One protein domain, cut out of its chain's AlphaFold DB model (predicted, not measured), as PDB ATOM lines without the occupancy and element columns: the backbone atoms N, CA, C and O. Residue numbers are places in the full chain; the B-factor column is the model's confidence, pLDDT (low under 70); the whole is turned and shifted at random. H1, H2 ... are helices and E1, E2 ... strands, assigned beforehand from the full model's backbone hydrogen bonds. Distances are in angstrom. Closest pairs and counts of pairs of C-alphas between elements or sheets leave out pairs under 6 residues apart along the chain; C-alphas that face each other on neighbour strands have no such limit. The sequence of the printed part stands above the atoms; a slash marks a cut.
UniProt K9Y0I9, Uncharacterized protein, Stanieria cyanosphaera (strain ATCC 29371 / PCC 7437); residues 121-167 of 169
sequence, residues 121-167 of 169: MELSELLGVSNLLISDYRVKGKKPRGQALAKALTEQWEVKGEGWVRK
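Overview. This is residues 121 to 167 of the 169 residues of an uncharacterized protein of Stanieria cyanosphaera (strain ATCC 29371 / PCC 7437) (UniProt K9Y0I9). Three short helices, H1, H2 and H3, have their centres at the corners of a triangle, and a two-stranded hairpin, E1 and E2, follows directly on H3 and covers one side of that triangle. H1 and H2 touch about perpendicular to each other, the first residue of H2, Asn 131, coming close to Ser 124 of H1, while H3 touches neither of them clearly. The printed part has 47 residues with three named helices and two named strands, in the order H1, H2, H3, E1, E2; the sheet, of order E1 - E2, is antiparallel and the class is mixed, helices and strands. The whole is compact, with a radius of gyration of the C-alphas of 9.4 A, and rounded, with spans of 24 by 20 by 19 A.

Along the chain. H1 takes residues 121 to 127, 10.0 A from first to last C-alpha, and begins with C-alpha 121 at (201.232, 193.667, 81.673). H2 follows with residues 131 to 140, 13.6 A long. H3 takes residues 147 to 156 and is 13.1 A long; C-alpha 147 is at (194.765, 207.528, 67.947). E1, residues 157 to 160, is 9.5 A long. E2, residues 163 to 166, is 10.3 A long and ends with C-alpha 166 at (188.906, 201.533, 84.095).

Arrangement. H1 and H2 touch, their closest C-alphas being those of Ser 124 and Asn 131, 5.0 A apart, and their lines are about perpendicular at 74 degrees. H1 and H3 are close but not clearly touching, with the C-alphas of Leu 127 and Leu 149 closest at 7.8 A; they run opposite ways at a steep tilt of 65 degrees. H2 and H3 are near each other, with 6 pairs of C-alphas within 10 A. E1 and E2 form an antiparallel hairpin, with 138 degrees between their directions; N 158 and O 165 are within hydrogen-bond range at 2.8 A, and N 165 and O 158 at 2.9 A. The closest C-alphas of H1 and E2 are those of Leu 123 and Trp 164, 7.3 A apart. Those of H2 and E1 are the C-alphas of Arg 138 and Val 159, at 7.0 A. Those of H3 and E2 are the C-alphas of Gln 156 and Arg 166, at 5.7 A. H1 and E1 are apart, and so are H2 and E2. In H1, H2 and H3 every O i to N i+4 pair is within hydrogen-bond range.

Size, cuts and confidence. The two C-alphas farthest apart are those of Gln 147 and Gly 161, at 25.0 A. The printed part has no cut. The links H1 to H2, H3 to E1 and E1 to E2 are tight, H2 to H3 is short, and no link is long. The mean pLDDT of the printed part is 83.5, and no printed residue of this model is under 70.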
ATOM      1  N   MET A 121     201.276 194.912  82.446       85.81
ATOM      2  CA  MET A 121     201.232 193.667  81.673       85.81
ATOM      3  C   MET A 121     199.791 193.297  81.309       85.81
ATOM      4  O   MET A 121     199.482 193.146  80.128       85.81
ATOM      5  N   GLU A 122     198.899 193.228  82.299       86.56
ATOM      6  CA  GLU A 122     197.497 192.847  82.092       86.56
ATOM      7  C   GLU A 122     196.764 193.836  81.180       86.56
ATOM      8  O   GLU A 122     195.994 193.430  80.309       86.56
ATOM      9  N   LEU A 123     197.022 195.141  81.333       87.06
ATOM     10  CA  LEU A 123     196.427 196.137  80.445       87.06
ATOM     11  C   LEU A 123     196.982 196.023  79.017       87.06
ATOM     12  O   LEU A 123     196.237 196.198  78.051       87.06
ATOM     13  N   SER A 124     198.274 195.721  78.871       87.56
ATOM     14  CA  SER A 124     198.902 195.566  77.557       87.56
ATOM     15  C   SER A 124     198.336 194.379  76.776       87.56
ATOM     16  O   SER A 124     198.050 194.517  75.587       87.56
ATOM     17  N   GLU A 125     198.072 193.261  77.458       87.88
ATOM     18  CA  GLU A 125     197.415 192.089  76.879       87.88
ATOM     19  C   GLU A 125     195.972 192.403  76.475       87.88
ATOM     20  O   GLU A 125     195.563 192.084  75.358       87.88
ATOM     21  N   LEU A 126     195.223 193.101  77.335       87.31
ATOM     22  CA  LEU A 126     193.837 193.492  77.063       87.31
ATOM     23  C   LEU A 126     193.724 194.407  75.836       87.31
ATOM     24  O   LEU A 126     192.797 194.267  75.038       87.31
ATOM     25  N   LEU A 127     194.660 195.346  75.680       85.56
ATOM     26  CA  LEU A 127     194.678 196.293  74.564       85.56
ATOM     27  C   LEU A 127     195.406 195.755  73.319       85.56
ATOM     28  O   LEU A 127     195.379 196.417  72.281       85.56
ATOM     29  N   GLY A 128     196.048 194.586  73.400       84.44
ATOM     30  CA  GLY A 128     196.822 194.000  72.302       84.44
ATOM     31  C   GLY A 128     198.038 194.841  71.897       84.44
ATOM     32  O   GLY A 128     198.372 194.925  70.715       84.44
ATOM     33  N   VAL A 129     198.678 195.510  72.859       86.19
ATOM     34  CA  VAL A 129     199.821 196.407  72.626       86.19
ATOM     35  C   VAL A 129     201.024 196.006  73.470       86.19
ATOM     36  O   VAL A 129     200.922 195.228  74.408       86.19
ATOM     37  N   SER A 130     202.198 196.547  73.148       84.94
ATOM     38  CA  SER A 130     203.399 196.304  73.949       84.94
ATOM     39  C   SER A 130     203.274 196.926  75.345       84.94
ATOM     40  O   SER A 130     202.965 198.113  75.465       84.94
ATOM     41  N   ASN A 131     203.622 196.159  76.384       87.44
ATOM     42  CA  ASN A 131     203.752 196.624  77.771       87.44
ATOM     43  C   ASN A 131     204.644 197.882  77.892       87.44
ATOM     44  O   ASN A 131     204.354 198.792  78.664       87.44
ATOM     45  N   LEU A 132     205.671 198.017  77.042       86.12
ATOM     46  CA  LEU A 132     206.529 199.210  77.008       86.12
ATOM     47  C   LEU A 132     205.762 200.498  76.682       86.12
ATOM     48  O   LEU A 132     206.111 201.555  77.194       86.12
ATOM     49  N   LEU A 133     204.721 200.430  75.848       85.69
ATOM     50  CA  LEU A 133     203.909 201.602  75.503       85.69
ATOM     51  C   LEU A 133     203.008 202.022  76.667       85.69
ATOM     52  O   LEU A 133     202.785 203.216  76.869       85.69
ATOM     53  N   ILE A 134     202.511 201.045  77.429       87.75
ATOM     54  CA  ILE A 134     201.704 201.273  78.629       87.75
ATOM     55  C   ILE A 134     202.571 201.902  79.725       87.75
ATOM     56  O   ILE A 134     202.216 202.952  80.268       87.75
ATOM     57  N   SER A 135     203.748 201.326  79.987       85.50
ATOM     58  CA  SER A 135     204.666 201.840  81.004       85.50
ATOM     59  C   SER A 135     205.259 203.204  80.629       85.50
ATOM     60  O   SER A 135     205.340 204.082  81.487       85.50
ATOM     61  N   ASP A 136     205.590 203.454  79.354       86.12
ATOM     62  CA  ASP A 136     206.064 204.767  78.895       86.12
ATOM     63  C   ASP A 136     205.011 205.862  79.095       86.12
ATOM     64  O   ASP A 136     205.354 206.985  79.480       86.12
ATOM     65  N   TYR A 137     203.732 205.558  78.862       86.25
ATOM     66  CA  TYR A 137     202.661 206.517  79.115       86.25
ATOM     67  C   TYR A 137     202.464 206.751  80.623       86.25
ATOM     68  O   TYR A 137     202.396 207.909  81.035       86.25
ATOM     69  N   ARG A 138     202.479 205.698  81.455       85.25
ATOM     70  CA  ARG A 138     202.345 205.811  82.922       85.25
ATOM     71  C   ARG A 138     203.494 206.578  83.576       85.25
ATOM     72  O   ARG A 138     203.259 207.461  84.392       85.25
ATOM     73  N   VAL A 139     204.732 206.236  83.223       84.00
ATOM     74  CA  VAL A 139     205.947 206.729  83.895       84.00
ATOM     75  C   VAL A 139     206.426 208.052  83.302       84.00
ATOM     76  O   VAL A 139     206.871 208.932  84.034       84.00
ATOM     77  N   LYS A 140     206.365 208.209  81.972       81.75
ATOM     78  CA  LYS A 140     206.927 209.380  81.271       81.75
ATOM     79  C   LYS A 140     205.859 210.363  80.789       81.75
ATOM     80  O   LYS A 140     206.221 211.391  80.220       81.75
ATOM     81  N   GLY A 141     204.569 210.045  80.928       76.44
ATOM     82  CA  GLY A 141     203.464 210.883  80.443       76.44
ATOM     83  C   GLY A 141     203.434 211.062  78.920       76.44
ATOM     84  O   GLY A 141     202.758 211.955  78.402       76.44
ATOM     85  N   LYS A 142     204.193 210.255  78.166       77.38
ATOM     86  CA  LYS A 142     204.307 210.395  76.710       77.38
ATOM     87  C   LYS A 142     203.074 209.804  76.043       77.38
ATOM     88  O   LYS A 142     202.896 208.591  76.052       77.38
ATOM     89  N   LYS A 143     202.244 210.653  75.427       78.06
ATOM     90  CA  LYS A 143     201.069 210.190  74.675       78.06
ATOM     91  C   LYS A 143     201.492 209.161  73.612       78.06
ATOM     92  O   LYS A 143     202.406 209.448  72.830       78.06
ATOM     93  N   PRO A 144     200.849 207.984  73.564       80.50
ATOM     94  CA  PRO A 144     201.215 206.937  72.622       80.50
ATOM     95  C   PRO A 144     200.972 207.381  71.175       80.50
ATOM     96  O   PRO A 144     200.016 208.097  70.866       80.50
ATOM     97  N   ARG A 145     201.840 206.925  70.265       70.94
ATOM     98  CA  ARG A 145     201.719 207.165  68.821       70.94
ATOM     99  C   ARG A 145     200.641 206.249  68.237       70.94
ATOM    100  O   ARG A 145     200.939 205.189  67.705       70.94
ATOM    101  N   GLY A 146     199.382 206.643  68.387       75.94
ATOM    102  CA  GLY A 146     198.237 205.927  67.829       75.94
ATOM    103  C   GLY A 146     196.931 206.460  68.397       75.94
ATOM    104  O   GLY A 146     196.748 206.468  69.611       75.94
ATOM    105  N   GLN A 147     196.018 206.896  67.527       77.50
ATOM    106  CA  GLN A 147     194.765 207.528  67.947       77.50
ATOM    107  C   GLN A 147     193.909 206.592  68.815       77.50
ATOM    108  O   GLN A 147     193.349 207.036  69.811       77.50
ATOM    109  N   ALA A 148     193.869 205.294  68.493       80.19
ATOM    110  CA  ALA A 148     193.118 204.292  69.251       80.19
ATOM    111  C   ALA A 148     193.694 204.046  70.657       80.19
ATOM    112  O   ALA A 148     192.951 204.074  71.635       80.19
ATOM    113  N   LEU A 149     195.016 203.864  70.772       83.75
ATOM    114  CA  LEU A 149     195.673 203.633  72.063       83.75
ATOM    115  C   LEU A 149     195.643 204.889  72.939       83.75
ATOM    116  O   LEU A 149     195.379 204.796  74.133       83.75
ATOM    117  N   ALA A 150     195.856 206.068  72.346       83.19
ATOM    118  CA  ALA A 150     195.728 207.334  73.059       83.19
ATOM    119  C   ALA A 150     194.315 207.484  73.623       83.19
ATOM    120  O   ALA A 150     194.176 207.713  74.816       83.19
ATOM    121  N   LYS A 151     193.287 207.249  72.797       84.00
ATOM    122  CA  LYS A 151     191.885 207.299  73.216       84.00
ATOM    123  C   LYS A 151     191.590 206.320  74.356       84.00
ATOM    124  O   LYS A 151     190.996 206.718  75.350       84.00
ATOM    125  N   ALA A 152     192.050 205.071  74.254       84.25
ATOM    126  CA  ALA A 152     191.875 204.082  75.316       84.25
ATOM    127  C   ALA A 152     192.521 204.551  76.634       84.25
ATOM    128  O   ALA A 152     191.843 204.615  77.658       84.25
ATOM    129  N   LEU A 153     193.793 204.955  76.608       85.69
ATOM    130  CA  LEU A 153     194.532 205.345  77.813       85.69
ATOM    131  C   LEU A 153     194.129 206.709  78.394       85.69
ATOM    132  O   LEU A 153     194.437 206.982  79.552       85.69
ATOM    133  N   THR A 154     193.475 207.583  77.621       82.00
ATOM    134  CA  THR A 154     192.994 208.883  78.121       82.00
ATOM    135  C   THR A 154     191.525 208.865  78.522       82.00
ATOM    136  O   THR A 154     191.154 209.546  79.478       82.00
ATOM    137  N   GLU A 155     190.675 208.133  77.800       83.12
ATOM    138  CA  GLU A 155     189.219 208.174  77.990       83.12
ATOM    139  C   GLU A 155     188.683 206.977  78.773       83.12
ATOM    140  O   GLU A 155     187.699 207.127  79.486       83.12
ATOM    141  N   GLN A 156     189.313 205.804  78.667       85.06
ATOM    142  CA  GLN A 156     188.783 204.567  79.255       85.06
ATOM    143  C   GLN A 156     189.557 204.113  80.490       85.06
ATOM    144  O   GLN A 156     189.011 203.371  81.300       85.06
ATOM    145  N   TRP A 157     190.804 204.553  80.639       87.25
ATOM    146  CA  TRP A 157     191.692 204.128  81.716       87.25
ATOM    147  C   TRP A 157     192.287 205.325  82.455       87.25
ATOM    148  O   TRP A 157     192.498 206.397  81.884       87.25
ATOM    149  N   GLU A 158     192.545 205.141  83.741       86.50
ATOM    150  CA  GLU A 158     193.256 206.079  84.601       86.50
ATOM    151  C   GLU A 158     194.315 205.358  85.432       86.50
ATOM    152  O   GLU A 158     194.205 204.165  85.710       86.50
ATOM    153  N   VAL A 159     195.359 206.093  85.811       84.06
ATOM    154  CA  VAL A 159     196.432 205.575  86.660       84.06
ATOM    155  C   VAL A 159     196.047 205.814  88.117       84.06
ATOM    156  O   VAL A 159     195.919 206.966  88.534       84.06
ATOM    157  N   LYS A 160     195.895 204.739  88.897       80.81
ATOM    158  CA  LYS A 160     195.692 204.781  90.354       80.81
ATOM    159  C   LYS A 160     196.825 204.016  91.038       80.81
ATOM    160  O   LYS A 160     196.925 202.796  90.931       80.81
ATOM    161  N   GLY A 161     197.696 204.748  91.735       78.00
ATOM    162  CA  GLY A 161     198.878 204.182  92.390       78.00
ATOM    163  C   GLY A 161     199.826 203.520  91.387       78.00
ATOM    164  O   GLY A 161     200.310 204.169  90.460       78.00
ATOM    165  N   GLU A 162     200.078 202.224  91.566       74.81
ATOM    166  CA  GLU A 162     200.960 201.433  90.699       74.81
ATOM    167  C   GLU A 162     200.230 200.679  89.573       74.81
ATOM    168  O   GLU A 162     200.844 199.845  88.908       74.81
ATOM    169  N   GLY A 163     198.957 200.976  89.303       83.06
ATOM    170  CA  GLY A 163     198.205 200.269  88.268       83.06
ATOM    171  C   GLY A 163     197.145 201.099  87.558       83.06
ATOM    172  O   GLY A 163     197.039 202.317  87.721       83.06
ATOM    173  N   TRP A 164     196.385 200.407  86.722       86.12
ATOM    174  CA  TRP A 164     195.384 200.955  85.825       86.12
ATOM    175  C   TRP A 164     193.992 200.587  86.279       86.12
ATOM    176  O   TRP A 164     193.684 199.421  86.512       86.12
ATOM    177  N   VAL A 165     193.128 201.582  86.325       87.56
ATOM    178  CA  VAL A 165     191.719 201.399  86.629       87.56
ATOM    179  C   VAL A 165     190.903 201.872  85.445       87.56
ATOM    180  O   VAL A 165     191.240 202.853  84.780       87.56
ATOM    181  N   ARG A 166     189.837 201.137  85.141       85.44
ATOM    182  CA  ARG A 166     188.906 201.533  84.095       85.44
ATOM    183  C   ARG A 166     188.046 202.671  84.629       85.44
ATOM    184  O   ARG A 166     187.389 202.498  85.650       85.44
ATOM    185  N   LYS A 167     188.022 203.801  83.927       82.94
ATOM    186  CA  LYS A 167     187.144 204.920  84.274       82.94
ATOM    187  C   LYS A 167     185.694 204.439  84.230       82.94
ATOM    188  O   LYS A 167     185.243 203.934  83.199       82.94
TER     189      LYS A 167